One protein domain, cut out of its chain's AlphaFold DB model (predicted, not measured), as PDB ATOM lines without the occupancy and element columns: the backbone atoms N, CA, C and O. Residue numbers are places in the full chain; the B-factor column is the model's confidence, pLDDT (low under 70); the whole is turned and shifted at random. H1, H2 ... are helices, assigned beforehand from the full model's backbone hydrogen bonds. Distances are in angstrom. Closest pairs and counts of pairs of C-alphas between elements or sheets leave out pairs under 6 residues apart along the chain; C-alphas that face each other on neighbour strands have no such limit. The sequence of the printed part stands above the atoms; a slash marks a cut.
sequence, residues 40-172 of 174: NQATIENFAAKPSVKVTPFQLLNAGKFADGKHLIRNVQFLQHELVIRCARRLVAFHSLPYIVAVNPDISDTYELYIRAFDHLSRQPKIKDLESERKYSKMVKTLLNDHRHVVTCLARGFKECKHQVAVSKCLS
ATOM      1  N   ASN A  40     125.039 143.602 157.515       88.56
ATOM      2  CA  ASN A  40     124.077 143.335 158.580       88.56
ATOM      3  C   ASN A  40     124.799 143.030 159.899       88.56
ATOM      4  O   ASN A  40     125.654 142.143 159.954       88.56
ATOM      5  N   GLN A  41     124.384 143.703 160.973       89.56
ATOM      6  CA  GLN A  41     124.934 143.508 162.316       89.56
ATOM      7  C   GLN A  41     124.830 142.044 162.781       89.56
ATOM      8  O   GLN A  41     125.820 141.465 163.222       89.56
ATOM      9  N   ALA A  42     123.673 141.407 162.569       93.25
ATOM     10  CA  ALA A  42     123.458 140.000 162.912       93.25
ATOM     11  C   ALA A  42     124.458 139.061 162.212       93.25
ATOM     12  O   ALA A  42     124.913 138.075 162.788       93.25
ATOM     13  N   THR A  43     124.859 139.375 160.974       94.12
ATOM     14  CA  THR A  43     125.877 138.594 160.262       94.12
ATOM     15  C   THR A  43     127.227 138.695 160.967       94.12
ATOM     16  O   THR A  43     127.885 137.676 161.160       94.12
ATOM     17  N   ILE A  44     127.630 139.896 161.391       95.12
ATOM     18  CA  ILE A  44     128.889 140.114 162.119       95.12
ATOM     19  C   ILE A  44     128.887 139.305 163.420       95.12
ATOM     20  O   ILE A  44     129.835 138.565 163.679       95.12
ATOM     21  N   GLU A  45     127.809 139.381 164.196       95.56
ATOM     22  CA  GLU A  45     127.655 138.653 165.461       95.56
ATOM     23  C   GLU A  45     127.713 137.134 165.257       95.56
ATOM     24  O   GLU A  45     128.466 136.445 165.949       95.56
ATOM     25  N   ASN A  46     127.033 136.616 164.228       96.25
ATOM     26  CA  ASN A  46     127.069 135.198 163.865       96.25
ATOM     27  C   ASN A  46     128.485 134.710 163.525       96.25
ATOM     28  O   ASN A  46     128.859 133.589 163.872       96.25
ATOM     29  N   PHE A  47     129.296 135.520 162.833       96.31
ATOM     30  CA  PHE A  47     130.695 135.174 162.564       96.31
ATOM     31  C   PHE A  47     131.586 135.339 163.797       96.31
ATOM     32  O   PHE A  47     132.498 134.536 163.985       96.31
ATOM     33  N   ALA A  48     131.330 136.338 164.642       96.62
ATOM     34  CA  ALA A  48     132.103 136.580 165.854       96.62
ATOM     35  C   ALA A  48     131.918 135.467 166.901       96.62
ATOM     36  O   ALA A  48     132.888 135.103 167.576       96.62
ATOM     37  N   ALA A  49     130.707 134.904 166.985       96.81
ATOM     38  CA  ALA A  49     130.347 133.804 167.879       96.81
ATOM     39  C   ALA A  49     131.046 132.478 167.535       96.81
ATOM     40  O   ALA A  49     131.226 131.626 168.407       96.81
ATOM     41  N   LYS A  50     131.484 132.290 166.282       96.25
ATOM     42  CA  LYS A  50     132.211 131.079 165.872       96.25
ATOM     43  C   LYS A  50     133.534 130.954 166.638       96.25
ATOM     44  O   LYS A  50     134.183 131.972 166.908       96.25
ATOM     45  N   PRO A  51     133.981 129.733 166.979       94.81
ATOM     46  CA  PRO A  51     135.288 129.526 167.595       94.81
ATOM     47  C   PRO A  51     136.411 129.935 166.624       94.81
ATOM     48  O   PRO A  51     136.294 129.729 165.420       94.81
ATOM     49  N   SER A  52     137.501 130.507 167.144       93.12
ATOM     50  CA  SER A  52     138.717 130.797 166.366       93.12
ATOM     51  C   SER A  52     139.818 129.853 166.808       93.12
ATOM     52  O   SER A  52     140.030 129.646 168.009       93.12
ATOM     53  N   VAL A  53     140.523 129.299 165.832       94.12
ATOM     54  CA  VAL A  53     141.621 128.366 166.046       94.12
ATOM     55  C   VAL A  53     142.899 129.129 166.398       94.12
ATOM     56  O   VAL A  53     143.313 130.072 165.712       94.12
ATOM     57  N   LYS A  54     143.557 128.711 167.485       92.62
ATOM     58  CA  LYS A  54     144.898 129.186 167.852       92.62
ATOM     59  C   LYS A  54     145.932 128.438 167.013       92.62
ATOM     60  O   LYS A  54     145.926 127.213 166.986       92.62
ATOM     61  N   VAL A  55     146.819 129.180 166.355       91.88
ATOM     62  CA  VAL A  55     147.905 128.598 165.560       91.88
ATOM     63  C   VAL A  55     149.149 128.481 166.434       91.88
ATOM     64  O   VAL A  55     149.558 129.457 167.063       91.88
ATOM     65  N   THR A  56     149.739 127.289 166.483       94.81
ATOM     66  CA  THR A  56     150.978 127.039 167.235       94.81
ATOM     67  C   THR A  56     152.216 127.434 166.417       94.81
ATOM     68  O   THR A  56     152.183 127.357 165.185       94.81
ATOM     69  N   PRO A  57     153.345 127.796 167.059       92.94
ATOM     70  CA  PRO A  57     154.596 128.074 166.345       92.94
ATOM     71  C   PRO A  57     155.046 126.909 165.451       92.94
ATOM     72  O   PRO A  57     155.509 127.121 164.334       92.94
ATOM     73  N   PHE A  58     154.829 125.672 165.905       92.00
ATOM     74  CA  PHE A  58     155.119 124.466 165.133       92.00
ATOM     75  C   PHE A  58     154.277 124.366 163.849       92.00
ATOM     76  O   PHE A  58     154.808 124.057 162.782       92.00
ATOM     77  N   GLN A  59     152.977 124.679 163.918       90.38
ATOM     78  CA  GLN A  59     152.110 124.726 162.734       90.38
ATOM     79  C   GLN A  59     152.552 125.807 161.740       90.38
ATOM     80  O   GLN A  59     152.554 125.545 160.540       90.38
ATOM     81  N   LEU A  60     152.973 126.986 162.219       90.50
ATOM     82  CA  LEU A  60     153.501 128.051 161.355       90.50
ATOM     83  C   LEU A  60     154.788 127.625 160.647       90.50
ATOM     84  O   LEU A  60     154.907 127.815 159.440       90.50
ATOM     85  N   LEU A  61     155.716 127.001 161.381       89.75
ATOM     86  CA  LEU A  61     156.958 126.480 160.811       89.75
ATOM     87  C   LEU A  61     156.674 125.451 159.710       89.75
ATOM     88  O   LEU A  61     157.359 125.431 158.694       89.75
ATOM     89  N   ASN A  62     155.657 124.606 159.896       86.06
ATOM     90  CA  ASN A  62     155.296 123.571 158.930       86.06
ATOM     91  C   ASN A  62     154.457 124.086 157.752       86.06
ATOM     92  O   ASN A  62     154.478 123.465 156.691       86.06
ATOM     93  N   ALA A  63     153.752 125.213 157.895       85.75
ATOM     94  CA  ALA A  63     152.890 125.759 156.846       85.75
ATOM     95  C   ALA A  63     153.651 126.110 155.555       85.75
ATOM     96  O   ALA A  63     153.066 126.042 154.476       85.75
ATOM     97  N   GLY A  64     154.942 126.454 155.662       82.81
ATOM     98  CA  GLY A  64     155.817 126.766 154.527       82.81
ATOM     99  C   GLY A  64     156.726 125.623 154.064       82.81
ATOM    100  O   GLY A  64     157.457 125.806 153.097       82.81
ATOM    101  N   LYS A  65     156.713 124.459 154.734       83.69
ATOM    102  CA  LYS A  65     157.617 123.340 154.397       83.69
ATOM    103  C   LYS A  65     157.237 122.625 153.105       83.69
ATOM    104  O   LYS A  65     158.112 122.124 152.412       83.69
ATOM    105  N   PHE A  66     155.944 122.564 152.797       79.19
ATOM    106  CA  PHE A  66     155.431 121.845 151.636       79.19
ATOM    107  C   PHE A  66     155.008 122.844 150.560       79.19
ATOM    108  O   PHE A  66     154.054 123.597 150.752       79.19
ATOM    109  N   ALA A  67     155.706 122.833 149.423       74.94
ATOM    110  CA  ALA A  67     155.366 123.640 148.248       74.94
ATOM    111  C   ALA A  67     154.269 122.995 147.373       74.94
ATOM    112  O   ALA A  67     153.958 123.491 146.290       74.94
ATOM    113  N   ASP A  68     153.663 121.899 147.837       83.81
ATOM    114  CA  ASP A  68     152.594 121.222 147.116       83.81
ATOM    115  C   ASP A  68     151.347 122.102 147.032       83.81
ATOM    116  O   ASP A  68     150.853 122.633 148.034       83.81
ATOM    117  N   GLY A  69     150.740 122.153 145.845       84.06
ATOM    118  CA  GLY A  69     149.513 122.921 145.635       84.06
ATOM    119  C   GLY A  69     148.373 122.523 146.584       84.06
ATOM    120  O   GLY A  69     147.606 123.372 147.024       84.06
ATOM    121  N   LYS A  70     148.294 121.249 146.991       88.44
ATOM    122  CA  LYS A  70     147.263 120.755 147.922       88.44
ATOM    123  C   LYS A  70     147.397 121.349 149.330       88.44
ATOM    124  O   LYS A  70     146.385 121.686 149.945       88.44
ATOM    125  N   HIS A  71     148.623 121.474 149.842       89.75
ATOM    126  CA  HIS A  71     148.882 122.050 151.164       89.75
ATOM    127  C   HIS A  71     148.620 123.557 151.167       89.75
ATOM    128  O   HIS A  71     147.975 124.065 152.086       89.75
ATOM    129  N   LEU A  72     149.009 124.246 150.091       91.31
ATOM    130  CA  LEU A  72     148.739 125.670 149.920       91.31
ATOM    131  C   LEU A  72     147.234 125.977 149.933       91.31
ATOM    132  O   LEU A  72     146.790 126.840 150.689       91.31
ATOM    133  N   ILE A  73     146.430 125.229 149.168       93.50
ATOM    134  CA  ILE A  73     144.972 125.427 149.126       93.50
ATOM    135  C   ILE A  73     144.334 125.196 150.501       93.50
ATOM    136  O   ILE A  73     143.485 125.986 150.914       93.50
ATOM    137  N   ARG A  74     144.766 124.174 151.253       92.25
ATOM    138  CA  ARG A  74     144.284 123.938 152.629       92.25
ATOM    139  C   ARG A  74     144.624 125.102 153.562       92.25
ATOM    140  O   ARG A  74     143.751 125.558 154.299       92.25
ATOM    141  N   ASN A  75     145.857 125.607 153.505       92.69
ATOM    142  CA  ASN A  75     146.296 126.741 154.321       92.69
ATOM    143  C   ASN A  75     145.489 128.006 154.008       92.69
ATOM    144  O   ASN A  75     145.081 128.732 154.915       92.69
ATOM    145  N   VAL A  76     145.219 128.257 152.728       93.94
ATOM    146  CA  VAL A  76     144.474 129.441 152.294       93.94
ATOM    147  C   VAL A  76     142.991 129.322 152.644       93.94
ATOM    148  O   VAL A  76     142.407 130.298 153.102       93.94
ATOM    149  N   GLN A  77     142.384 128.138 152.526       95.00
ATOM    150  CA  GLN A  77     141.016 127.892 153.001       95.00
ATOM    151  C   GLN A  77     140.890 128.092 154.518       95.00
ATOM    152  O   GLN A  77     139.929 128.705 154.984       95.00
ATOM    153  N   PHE A  78     141.873 127.610 155.286       94.19
ATOM    154  CA  PHE A  78     141.946 127.854 156.725       94.19
ATOM    155  C   PHE A  78     142.008 129.356 157.027       94.19
ATOM    156  O   PHE A  78     141.232 129.865 157.834       94.19
ATOM    157  N   LEU A  79     142.882 130.083 156.328       94.12
ATOM    158  CA  LEU A  79     143.049 131.522 156.490       94.12
ATOM    159  C   LEU A  79     141.792 132.304 156.069       94.12
ATOM    160  O   LEU A  79     141.403 133.233 156.769       94.12
ATOM    161  N   GLN A  80     141.111 131.891 154.998       94.88
ATOM    162  CA  GLN A  80     139.838 132.471 154.564       94.88
ATOM    163  C   GLN A  80     138.771 132.383 155.656       94.88
ATOM    164  O   GLN A  80     138.092 133.370 155.934       94.88
ATOM    165  N   HIS A  81     138.652 131.226 156.303       95.25
ATOM    166  CA  HIS A  81     137.716 131.026 157.403       95.25
ATOM    167  C   HIS A  81     138.107 131.840 158.648       95.25
ATOM    168  O   HIS A  81     137.289 132.578 159.200       95.25
ATOM    169  N   GLU A  82     139.367 131.748 159.076       96.00
ATOM    170  CA  GLU A  82     139.842 132.397 160.302       96.00
ATOM    171  C   GLU A  82     139.873 133.927 160.214       96.00
ATOM    172  O   GLU A  82     139.560 134.601 161.198       96.00
ATOM    173  N   LEU A  83     140.226 134.505 159.059       95.94
ATOM    174  CA  LEU A  83     140.284 135.961 158.906       95.94
ATOM    175  C   LEU A  83     138.909 136.608 159.069       95.94
ATOM    176  O   LEU A  83     138.801 137.608 159.778       95.94
ATOM    177  N   VAL A  84     137.861 136.029 158.478       95.94
ATOM    178  CA  VAL A  84     136.491 136.555 158.602       95.94
ATOM    179  C   VAL A  84     136.057 136.574 160.071       95.94
ATOM    180  O   VAL A  84     135.555 137.590 160.550       95.94
ATOM    181  N   ILE A  85     136.318 135.489 160.810       97.38
ATOM    182  CA  ILE A  85     135.979 135.374 162.238       97.38
ATOM    183  C   ILE A  85     136.746 136.405 163.070       97.38
ATOM    184  O   ILE A  85     136.167 137.098 163.909       97.38
ATOM    185  N   ARG A  86     138.055 136.546 162.840       97.06
ATOM    186  CA  ARG A  86     138.901 137.487 163.589       97.06
ATOM    187  C   ARG A  86     138.529 138.943 163.311       97.06
ATOM    188  O   ARG A  86     138.487 139.737 164.251       97.06
ATOM    189  N   CYS A  87     138.201 139.283 162.066       95.88
ATOM    190  CA  CYS A  87     137.662 140.596 161.714       95.88
ATOM    191  C   CYS A  87     136.313 140.855 162.399       95.88
ATOM    192  O   CYS A  87     136.140 141.916 162.995       95.88
ATOM    193  N   ALA A  88     135.396 139.884 162.395       96.81
ATOM    194  CA  ALA A  88     134.098 140.014 163.058       96.81
ATOM    195  C   ALA A  88     134.235 140.264 164.567       96.81
ATOM    196  O   ALA A  88     133.640 141.191 165.108       96.81
ATOM    197  N   ARG A  89     135.096 139.502 165.250       97.00
ATOM    198  CA  ARG A  89     135.382 139.712 166.679       97.00
ATOM    199  C   ARG A  89     135.969 141.089 166.959       97.00
ATOM    200  O   ARG A  89     135.665 141.693 167.984       97.00
ATOM    201  N   ARG A  90     136.804 141.600 166.051       95.88
ATOM    202  CA  ARG A  90     137.353 142.949 166.178       95.88
ATOM    203  C   ARG A  90     136.262 144.011 166.043       95.88
ATOM    204  O   ARG A  90     136.290 144.957 166.818       95.88
ATOM    205  N   LEU A  91     135.303 143.833 165.132       95.19
ATOM    206  CA  LEU A  91     134.132 144.709 165.001       95.19
ATOM    207  C   LEU A  91     133.267 144.707 166.266       95.19
ATOM    208  O   LEU A  91     132.945 145.777 166.771       95.19
ATOM    209  N   VAL A  92     132.996 143.535 166.845       95.31
ATOM    210  CA  VAL A  92     132.274 143.436 168.128       95.31
ATOM    211  C   VAL A  92     133.020 144.167 169.253       95.31
ATOM    212  O   VAL A  92     132.405 144.842 170.071       95.31
ATOM    213  N   ALA A  93     134.355 144.112 169.267       94.25
ATOM    214  CA  ALA A  93     135.159 144.877 170.223       94.25
ATOM    215  C   ALA A  93     135.101 146.403 170.002       94.25
ATOM    216  O   ALA A  93     135.363 147.151 170.937       94.25
ATOM    217  N   PHE A  94     134.779 146.881 168.795       92.81
ATOM    218  CA  PHE A  94     134.472 148.298 168.573       92.81
ATOM    219  C   PHE A  94     133.084 148.659 169.105       92.81
ATOM    220  O   PHE A  94     132.923 149.734 169.676       92.81
ATOM    221  N   HIS A  95     132.101 147.763 168.971       91.38
ATOM    222  CA  HIS A  95     130.744 147.976 169.494       91.38
ATOM    223  C   HIS A  95     130.690 148.026 171.021       91.38
ATOM    224  O   HIS A  95     129.811 148.680 171.572       91.38
ATOM    225  N   SER A  96     131.638 147.385 171.710       91.19
ATOM    226  CA  SER A  96     131.742 147.449 173.170       91.19
ATOM    227  C   SER A  96     132.433 148.713 173.700       91.19
ATOM    228  O   SER A  96     132.520 148.893 174.917       91.19
ATOM    229  N   LEU A  97     132.936 149.598 172.828       91.00
ATOM    230  CA  LEU A  97     133.566 150.845 173.262       91.00
ATOM    231  C   LEU A  97     132.520 151.846 173.786       91.00
ATOM    232  O   LEU A  97     131.435 151.964 173.216       91.00
ATOM    233  N   PRO A  98     132.854 152.646 174.820       89.69
ATOM    234  CA  PRO A  98     131.994 153.738 175.262       89.69
ATOM    235  C   PRO A  98     131.712 154.728 174.126       89.69
ATOM    236  O   PRO A  98     132.612 155.062 173.352       89.69
ATOM    237  N   TYR A  99     130.495 155.278 174.079       85.56
ATOM    238  CA  TYR A  99     130.061 156.182 173.006       85.56
ATOM    239  C   TYR A  99     131.023 157.359 172.770       85.56
ATOM    240  O   TYR A  99     131.368 157.658 171.631       85.56
ATOM    241  N   ILE A 100     131.540 157.979 173.841       85.56
ATOM    242  CA  ILE A 100     132.482 159.109 173.731       85.56
ATOM    243  C   ILE A 100     133.776 158.743 172.987       85.56
ATOM    244  O   ILE A 100     134.391 159.588 172.346       85.56
ATOM    245  N   VAL A 101     134.178 157.474 173.064       87.12
ATOM    246  CA  VAL A 101     135.345 156.936 172.369       87.12
ATOM    247  C   VAL A 101     134.978 156.574 170.933       87.12
ATOM    248  O   VAL A 101     135.724 156.891 170.011       87.12
ATOM    249  N   ALA A 102     133.807 155.969 170.723       83.31
ATOM    250  CA  ALA A 102     133.336 155.558 169.403       83.31
ATOM    251  C   ALA A 102     133.113 156.737 168.432       83.31
ATOM    252  O   ALA A 102     133.303 156.577 167.231       83.31
ATOM    253  N   VAL A 103     132.750 157.920 168.940       85.50
ATOM    254  CA  VAL A 103     132.516 159.132 168.127       85.50
ATOM    255  C   VAL A 103     133.818 159.808 167.672       85.50
ATOM    256  O   VAL A 103     133.790 160.682 166.803       85.50
ATOM    257  N   ASN A 104     134.978 159.431 168.220       88.75
ATOM    258  CA  ASN A 104     136.249 160.001 167.777       88.75
ATOM    259  C   ASN A 104     136.511 159.654 166.293       88.75
ATOM    260  O   ASN A 104     136.416 158.481 165.924       88.75
ATOM    261  N   PRO A 105     136.878 160.635 165.443       88.44
ATOM    262  CA  PRO A 105     137.029 160.414 164.005       88.44
ATOM    263  C   PRO A 105     138.098 159.368 163.663       88.44
ATOM    264  O   PRO A 105     137.877 158.562 162.769       88.44
ATOM    265  N   ASP A 106     139.209 159.297 164.404       88.69
ATOM    266  CA  ASP A 106     140.265 158.311 164.127       88.69
ATOM    267  C   ASP A 106     139.816 156.875 164.415       88.69
ATOM    268  O   ASP A 106     140.214 155.921 163.735       88.69
ATOM    269  N   ILE A 107     138.997 156.719 165.455       89.44
ATOM    270  CA  ILE A 107     138.444 155.431 165.872       89.44
ATOM    271  C   ILE A 107     137.328 155.022 164.909       89.44
ATOM    272  O   ILE A 107     137.300 153.868 164.482       89.44
ATOM    273  N   SER A 108     136.480 155.968 164.503       89.19
ATOM    274  CA  SER A 108     135.438 155.765 163.494       89.19
ATOM    275  C   SER A 108     136.026 155.364 162.136       89.19
ATOM    276  O   SER A 108     135.596 154.369 161.559       89.19
ATOM    277  N   ASP A 109     137.064 156.051 161.654       87.75
ATOM    278  CA  ASP A 109     137.746 155.713 160.395       87.75
ATOM    279  C   ASP A 109     138.347 154.299 160.445       87.75
ATOM    280  O   ASP A 109     138.275 153.520 159.490       87.75
ATOM    281  N   THR A 110     138.922 153.938 161.595       91.38
ATOM    282  CA  THR A 110     139.442 152.589 161.828       91.38
ATOM    283  C   THR A 110     138.318 151.549 161.812       91.38
ATOM    284  O   THR A 110     138.475 150.480 161.224       91.38
ATOM    285  N   TYR A 111     137.182 151.844 162.440       91.50
ATOM    286  CA  TYR A 111     136.010 150.974 162.429       91.50
ATOM    287  C   TYR A 111     135.485 150.744 161.002       91.50
ATOM    288  O   TYR A 111     135.264 149.597 160.606       91.50
ATOM    289  N   GLU A 112     135.388 151.797 160.186       89.00
ATOM    290  CA  GLU A 112     134.976 151.691 158.781       89.00
ATOM    291  C   GLU A 112     135.941 150.832 157.941       89.00
ATOM    292  O   GLU A 112     135.497 150.039 157.102       89.00
ATOM    293  N   LEU A 113     137.255 150.926 158.190       91.12
ATOM    294  CA  LEU A 113     138.267 150.047 157.584       91.12
ATOM    295  C   LEU A 113     137.992 148.565 157.882       91.12
ATOM    296  O   LEU A 113     138.021 147.736 156.966       91.12
ATOM    297  N   TYR A 114     137.663 148.234 159.134       93.44
ATOM    298  CA  TYR A 114     137.347 146.858 159.525       93.44
ATOM    299  C   TYR A 114     136.030 146.353 158.928       93.44
ATOM    300  O   TYR A 114     135.972 145.188 158.529       93.44
ATOM    301  N   ILE A 115     134.993 147.196 158.813       92.88
ATOM    302  CA  ILE A 115     133.731 146.802 158.162       92.88
ATOM    303  C   ILE A 115     134.005 146.418 156.708       92.88
ATOM    304  O   ILE A 115     133.571 145.359 156.256       92.88
ATOM    305  N   ARG A 116     134.756 147.245 155.978       91.00
ATOM    306  CA  ARG A 116     135.086 146.982 154.570       91.00
ATOM    307  C   ARG A 116     135.888 145.706 154.409       91.00
ATOM    308  O   ARG A 116     135.594 144.912 153.522       91.00
ATOM    309  N   ALA A 117     136.883 145.491 155.267       93.31
ATOM    310  CA  ALA A 117     137.644 144.249 155.259       93.31
ATOM    311  C   ALA A 117     136.729 143.040 155.473       93.31
ATOM    312  O   ALA A 117     136.823 142.068 154.728       93.31
ATOM    313  N   PHE A 118     135.809 143.111 156.437       95.12
ATOM    314  CA  PHE A 118     134.845 142.045 156.686       95.12
ATOM    315  C   PHE A 118     133.919 141.800 155.482       95.12
ATOM    316  O   PHE A 118     133.726 140.650 155.085       95.12
ATOM    317  N   ASP A 119     133.395 142.855 154.860       92.88
ATOM    318  CA  ASP A 119     132.560 142.754 153.660       92.88
ATOM    319  C   ASP A 119     133.324 142.095 152.497       92.88
ATOM    320  O   ASP A 119     132.848 141.139 151.883       92.88
ATOM    321  N   HIS A 120     134.565 142.525 152.250       92.38
ATOM    322  CA  HIS A 120     135.416 141.931 151.220       92.38
ATOM    323  C   HIS A 120     135.733 140.461 151.493       92.38
ATOM    324  O   HIS A 120     135.665 139.654 150.565       92.38
ATOM    325  N   LEU A 121     136.068 140.109 152.737       94.00
ATOM    326  CA  LEU A 121     136.441 138.749 153.126       94.00
ATOM    327  C   LEU A 121     135.241 137.791 153.115       94.00
ATOM    328  O   LEU A 121     135.378 136.657 152.658       94.00
ATOM    329  N   SER A 122     134.072 138.235 153.584       92.62
ATOM    330  CA  SER A 122     132.861 137.404 153.686       92.62
ATOM    331  C   SER A 122     132.242 137.056 152.330       92.62
ATOM    332  O   SER A 122     131.633 135.997 152.194       92.62
ATOM    333  N   ARG A 123     132.440 137.899 151.308       91.50
ATOM    334  CA  ARG A 123     131.956 137.662 149.936       91.50
ATOM    335  C   ARG A 123     132.820 136.697 149.122       91.50
ATOM    336  O   ARG A 123     132.433 136.338 148.012       91.50
ATOM    337  N   GLN A 124     133.997 136.303 149.615       91.31
ATOM    338  CA  GLN A 124     134.896 135.457 148.830       91.31
ATOM    339  C   GLN A 124     134.362 134.020 148.728       91.31
ATOM    340  O   GLN A 124     134.068 133.409 149.758       91.31
ATOM    341  N   PRO A 125     134.291 133.436 147.516       93.06
ATOM    342  CA  PRO A 125     133.923 132.036 147.347       93.06
ATOM    343  C   PRO A 125     135.025 131.116 147.881       93.06
ATOM    344  O   PRO A 125     136.179 131.519 148.045       93.06
ATOM    345  N   LYS A 126     134.685 129.849 148.134       93.31
ATOM    346  CA  LYS A 126     135.661 128.846 148.578       93.31
ATOM    347  C   LYS A 126     136.752 128.656 147.518       93.31
ATOM    348  O   LYS A 126     136.458 128.288 146.383       93.31
ATOM    349  N   ILE A 127     138.002 128.848 147.926       94.06
ATOM    350  CA  ILE A 127     139.193 128.737 147.072       94.06
ATOM    351  C   ILE A 127     139.465 127.264 146.768       94.06
ATOM    352  O   ILE A 127     139.568 126.455 147.691       94.06
ATOM    353  N   LYS A 128     139.564 126.903 145.486       93.25
ATOM    354  CA  LYS A 128     139.807 125.520 145.027       93.25
ATOM    355  C   LYS A 128     141.084 125.395 144.199       93.25
ATOM    356  O   LYS A 128     141.769 124.381 144.304       93.25
ATOM    357  N   ASP A 129     141.433 126.454 143.473       94.31
ATOM    358  CA  ASP A 129     142.500 126.443 142.476       94.31
ATOM    359  C   ASP A 129     143.623 127.416 142.834       94.31
ATOM    360  O   ASP A 129     143.407 128.432 143.504       94.31
ATOM    361  N   LEU A 130     144.824 127.150 142.321       92.75
ATOM    362  CA  LEU A 130     146.005 127.987 142.561       92.75
ATOM    363  C   LEU A 130     145.845 129.414 142.019       92.75
ATOM    364  O   LEU A 130     146.393 130.359 142.578       92.75
ATOM    365  N   GLU A 131     145.065 129.610 140.957       93.81
ATOM    366  CA  GLU A 131     144.778 130.957 140.456       93.81
ATOM    367  C   GLU A 131     143.897 131.747 141.438       93.81
ATOM    368  O   GLU A 131     144.162 132.920 141.720       93.81
ATOM    369  N   SER A 132     142.872 131.095 142.002       93.81
ATOM    370  CA  SER A 132     142.001 131.698 143.017       93.81
ATOM    371  C   SER A 132     142.763 132.020 144.306       93.81
ATOM    372  O   SER A 132     142.539 133.073 144.903       93.81
ATOM    373  N   GLU A 133     143.736 131.181 144.672       94.38
ATOM    374  CA  GLU A 133     144.661 131.433 145.777       94.38
ATOM    375  C   GLU A 133     145.477 132.709 145.549       94.38
ATOM    376  O   GLU A 133     145.457 133.606 146.394       94.38
ATOM    377  N   ARG A 134     146.114 132.855 144.379       94.50
ATOM    378  CA  ARG A 134     146.922 134.044 144.059       94.50
ATOM    379  C   ARG A 134     146.096 135.326 144.098       94.50
ATOM    380  O   ARG A 134     146.556 136.345 144.622       94.50
ATOM    381  N   LYS A 135     144.870 135.286 143.560       94.81
ATOM    382  CA  LYS A 135     143.923 136.415 143.603       94.81
ATOM    383  C   LYS A 135     143.570 136.780 145.044       94.81
ATOM    384  O   LYS A 135     143.645 137.954 145.412       94.81
ATOM    385  N   TYR A 136     143.256 135.782 145.863       95.00
ATOM    386  CA  TYR A 136     142.930 135.978 147.268       95.00
ATOM    387  C   TYR A 136     144.120 136.548 148.059       95.00
ATOM    388  O   TYR A 136     143.971 137.542 148.766       95.00
ATOM    389  N   SER A 137     145.325 136.006 147.867       94.62
ATOM    390  CA  SER A 137     146.564 136.501 148.480       94.62
ATOM    391  C   SER A 137     146.839 137.967 148.125       94.62
ATOM    392  O   SER A 137     147.162 138.777 148.997       94.62
ATOM    393  N   LYS A 138     146.630 138.359 146.859       95.81
ATOM    394  CA  LYS A 138     146.754 139.760 146.425       95.81
ATOM    395  C   LYS A 138     145.744 140.671 147.126       95.81
ATOM    396  O   LYS A 138     146.129 141.734 147.604       95.81
ATOM    397  N   MET A 139     144.484 140.252 147.226       95.06
ATOM    398  CA  MET A 139     143.450 140.999 147.944       95.06
ATOM    399  C   MET A 139     143.794 141.152 149.435       95.06
ATOM    400  O   MET A 139     143.714 142.261 149.961       95.06
ATOM    401  N   VAL A 140     144.230 140.084 150.113       95.06
ATOM    402  CA  VAL A 140     144.637 140.149 151.531       95.06
ATOM    403  C   VAL A 140     145.817 141.104 151.728       95.06
ATOM    404  O   VAL A 140     145.821 141.874 152.685       95.06
ATOM    405  N   LYS A 141     146.791 141.128 150.807       95.44
ATOM    406  CA  LYS A 141     147.891 142.109 150.837       95.44
ATOM    407  C   LYS A 141     147.388 143.549 150.719       95.44
ATOM    408  O   LYS A 141     147.892 144.418 151.424       95.44
ATOM    409  N   THR A 142     146.394 143.807 149.868       93.38
ATOM    410  CA  THR A 142     145.758 145.129 149.784       93.38
ATOM    411  C   THR A 142     145.093 145.501 151.107       93.38
ATOM    412  O   THR A 142     145.399 146.559 151.647       93.38
ATOM    413  N   LEU A 143     144.294 144.601 151.690       92.25
ATOM    414  CA  LEU A 143     143.668 144.835 152.996       92.25
ATOM    415  C   LEU A 143     144.711 145.121 154.087       92.25
ATOM    416  O   LEU A 143     144.537 146.046 154.875       92.25
ATOM    417  N   LEU A 144     145.822 144.379 154.119       93.31
ATOM    418  CA  LEU A 144     146.907 144.608 155.075       93.31
ATOM    419  C   LEU A 144     147.533 146.003 154.916       93.31
ATOM    420  O   LEU A 144     147.788 146.681 155.911       93.31
ATOM    421  N   ASN A 145     147.750 146.445 153.675       90.44
ATOM    422  CA  ASN A 145     148.272 147.779 153.386       90.44
ATOM    423  C   ASN A 145     147.297 148.884 153.814       90.44
ATOM    424  O   ASN A 145     147.737 149.892 154.369       90.44
ATOM    425  N   ASP A 146     145.993 148.675 153.623       88.19
ATOM    426  CA  ASP A 146     144.956 149.606 154.080       88.19
ATOM    427  C   ASP A 146     144.947 149.723 155.617       88.19
ATOM    428  O   ASP A 146     144.745 150.805 156.166       88.19
ATOM    429  N   HIS A 147     145.272 148.636 156.327       91.19
ATOM    430  CA  HIS A 147     145.329 148.598 157.794       91.19
ATOM    431  C   HIS A 147     146.681 149.038 158.386       91.19
ATOM    432  O   HIS A 147     146.842 149.056 159.609       91.19
ATOM    433  N   ARG A 148     147.658 149.442 157.559       90.69
ATOM    434  CA  ARG A 148     149.043 149.737 157.981       90.69
ATOM    435  C   ARG A 148     149.157 150.748 159.127       90.69
ATOM    436  O   ARG A 148     150.081 150.653 159.930       90.69
ATOM    437  N   HIS A 149     148.251 151.722 159.201       88.81
ATOM    438  CA  HIS A 149     148.329 152.836 160.158       88.81
ATOM    439  C   HIS A 149     147.321 152.750 161.308       88.81
ATOM    440  O   HIS A 149     147.282 153.653 162.141       88.81
ATOM    441  N   VAL A 150     146.549 151.662 161.395       91.38
ATOM    442  CA  VAL A 150     145.478 151.487 162.392       91.38
ATOM    443  C   VAL A 150     145.971 151.715 163.820       91.38
ATOM    444  O   VAL A 150     145.315 152.404 164.596       91.38
ATOM    445  N   VAL A 151     147.148 151.192 164.171       91.81
ATOM    446  CA  VAL A 151     147.711 151.342 165.523       91.81
ATOM    447  C   VAL A 151     147.956 152.812 165.863       91.81
ATOM    448  O   VAL A 151     147.618 153.258 166.957       91.81
ATOM    449  N   THR A 152     148.502 153.585 164.923       91.06
ATOM    450  CA  THR A 152     148.773 155.008 165.137       91.06
ATOM    451  C   THR A 152     147.485 155.827 165.202       91.06
ATOM    452  O   THR A 152     147.383 156.697 166.065       91.06
ATOM    453  N   CYS A 153     146.491 155.527 164.354       88.25
ATOM    454  CA  CYS A 153     145.169 156.166 164.406       88.25
ATOM    455  C   CYS A 153     144.499 155.936 165.762       88.25
ATOM    456  O   CYS A 153     144.103 156.885 166.430       88.25
ATOM    457  N   LEU A 154     144.440 154.678 166.210       91.56
ATOM    458  CA  LEU A 154     143.844 154.325 167.496       91.56
ATOM    459  C   LEU A 154     144.578 154.989 168.665       91.56
ATOM    460  O   LEU A 154     143.936 155.518 169.567       91.56
ATOM    461  N   ALA A 155     145.913 155.012 168.647       91.81
ATOM    462  CA  ALA A 155     146.695 155.679 169.686       91.81
ATOM    463  C   ALA A 155     146.394 157.185 169.763       91.81
ATOM    464  O   ALA A 155     146.284 157.733 170.863       91.81
ATOM    465  N   ARG A 156     146.233 157.852 168.611       89.06
ATOM    466  CA  ARG A 156     145.841 159.267 168.543       89.06
ATOM    467  C   ARG A 156     144.423 159.476 169.078       89.06
ATOM    468  O   ARG A 156     144.262 160.261 170.013       89.06
ATOM    469  N   GLY A 157     143.449 158.706 168.596       88.94
ATOM    470  CA  GLY A 157     142.058 158.802 169.040       88.94
ATOM    471  C   GLY A 157     141.891 158.553 170.541       88.94
ATOM    472  O   GLY A 157     141.275 159.351 171.245       88.94
ATOM    473  N   PHE A 158     142.527 157.514 171.094       90.56
ATOM    474  CA  PHE A 158     142.465 157.248 172.537       90.56
ATOM    475  C   PHE A 158     143.127 158.345 173.377       90.56
ATOM    476  O   PHE A 158     142.639 158.668 174.464       90.56
ATOM    477  N   LYS A 159     144.214 158.949 172.884       89.12
ATOM    478  CA  LYS A 159     144.850 160.091 173.551       89.12
ATOM    479  C   LYS A 159     143.902 161.290 173.618       89.12
ATOM    480  O   LYS A 159     143.813 161.924 174.665       89.12
ATOM    481  N   GLU A 160     143.178 161.579 172.541       86.25
ATOM    482  CA  GLU A 160     142.186 162.659 172.496       86.25
ATOM    483  C   GLU A 160     141.008 162.395 173.442       86.25
ATOM    484  O   GLU A 160     140.647 163.265 174.237       86.25
ATOM    485  N   CYS A 161     140.469 161.172 173.439       85.12
ATOM    486  CA  CYS A 161     139.375 160.786 174.329       85.12
ATOM    487  C   CYS A 161     139.761 160.877 175.814       85.12
ATOM    488  O   CYS A 161     138.929 161.263 176.634       85.12
ATOM    489  N   LYS A 162     141.019 160.590 176.183       81.75
ATOM    490  CA  LYS A 162     141.496 160.736 177.572       81.75
ATOM    491  C   LYS A 162     141.345 162.172 178.083       81.75
ATOM    492  O   LYS A 162     140.947 162.372 179.229       81.75
ATOM    493  N   HIS A 163     141.633 163.164 177.241       70.75
ATOM    494  CA  HIS A 163     141.456 164.572 177.599       70.75
ATOM    495  C   HIS A 163     139.975 164.933 177.753       70.75
ATOM    496  O   HIS A 163     139.614 165.635 178.691       70.75
ATOM    497  N   GLN A 164     139.112 164.410 176.880       66.69
ATOM    498  CA  GLN A 164     137.673 164.679 176.927       66.69
ATOM    499  C   GLN A 164     137.005 164.073 178.165       66.69
ATOM    500  O   GLN A 164     136.241 164.757 178.838       66.69
ATOM    501  N   VAL A 165     137.343 162.831 178.524       69.50
ATOM    502  CA  VAL A 165     136.811 162.177 179.733       69.50
ATOM    503  C   VAL A 165     137.238 162.915 181.006       69.50
ATOM    504  O   VAL A 165     136.439 163.050 181.931       69.50
ATOM    505  N   ALA A 166     138.471 163.432 181.052       63.81
ATOM    506  CA  ALA A 166     138.946 164.227 182.183       63.81
ATOM    507  C   ALA A 166     138.153 165.538 182.339       63.81
ATOM    508  O   ALA A 166     137.745 165.873 183.446       63.81
ATOM    509  N   VAL A 167     137.871 166.237 181.235       60.22
ATOM    510  CA  VAL A 167     137.090 167.488 181.247       60.22
ATOM    511  C   VAL A 167     135.645 167.249 181.696       60.22
ATOM    512  O   VAL A 167     135.140 167.994 182.533       60.22
ATOM    513  N   SER A 168     134.994 166.182 181.219       58.53
ATOM    514  CA  SER A 168     133.624 165.830 181.630       58.53
ATOM    515  C   SER A 168     133.512 165.521 183.126       58.53
ATOM    516  O   SER A 168     132.511 165.847 183.762       58.53
ATOM    517  N   LYS A 169     134.549 164.902 183.703       57.75
ATOM    518  CA  LYS A 169     134.584 164.584 185.135       57.75
ATOM    519  C   LYS A 169     134.782 165.838 185.994       57.75
ATOM    520  O   LYS A 169     134.176 165.941 187.049       57.75
ATOM    521  N   CYS A 170     135.549 166.819 185.518       47.75
ATOM    522  CA  CYS A 170     135.700 168.101 186.212       47.75
ATOM    523  C   CYS A 170     134.416 168.949 186.194       47.75
ATOM    524  O   CYS A 170     134.135 169.632 187.169       47.75
ATOM    525  N   LEU A 171     133.611 168.879 185.126       55.12
ATOM    526  CA  LEU A 171     132.344 169.623 185.009       55.12
ATOM    527  C   LEU A 171     131.196 169.056 185.863       55.12
ATOM    528  O   LEU A 171     130.167 169.706 185.985       55.12
ATOM    529  N   SER A 172     131.345 167.851 186.418       51.81
ATOM    530  CA  SER A 172     130.346 167.215 187.296       51.81
ATOM    531  C   SER A 172     130.690 167.322 188.787       51.81
ATOM    532  O   SER A 172     129.961 166.788 189.617       51.81
TER     533      SER A 172
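What this domain is: This is residues 40 to 172 of the 174 residues of the protein "Protein-serine/threonine kinase" of Paramuricea clavata (UniProt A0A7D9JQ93). Three long helices, H3, H5 and H6, make a loose up-and-down bundle, each running against the one before it, and H7 extends one end of the rod as an arm; residues 166 to 172, of which 166 to 170 belong to H7, stick out free. H1 packs on H3, short H4 joins H3 to H5, and H2 sits off the side of H3 with residues 55 to 62 free. The printed part has 133 residues with seven named helices, H1 to H7, and no named strand: all helix. It is loose, with a radius of gyration of the C-alphas of 18.3 A, and spans 64 by 30 by 24 A.

Where its parts are: H1, residues 41 to 48, begins at C-alpha 41 (124.934, 143.508, 162.316). H2 is residues 57 to 63. H3, residues 69 to 95, measures 39.4 A. H4 is residues 99 to 102. H5, residues 105 to 122, measures 25.6 A, and H6, residues 130 to 146, 24.5 A. H7, residues 150 to 170, measures 30.6 A and ends at C-alpha 170 (135.700, 168.101, 186.212).

How they stand to each other: The hub, H3, touches H1 with residues 84 to 92 alone; their closest C-alphas, Ala 48 and Arg 89, are 4.6 A apart. H3 touches H5, closest C-alphas Val 84 and Leu 121 at 5.9 A, and H6, Val 76 and Glu 133 at 6.8 A. H5 and H6 are close but not clearly touching, at a shallow tilt of 6 degrees, opposite ways. H7 touches H5, Asp 106 and Gly 157 at 5.3 A, and H4, Val 101 and Cys 161 at 5.9 A. H2 touches no helix. Every O i to N i+4 pair is within hydrogen-bond range in H1, H2, H5 and H6, 22 of 23 in H3 and 16 of 17 in H7; H4 is too short for one.

The domain as a whole: The C-alphas farthest apart, Asp 68 and Ser 172, are 65.0 A apart. The printed part has no cut and no long link. Residues 164 to 172 have pLDDT under 70.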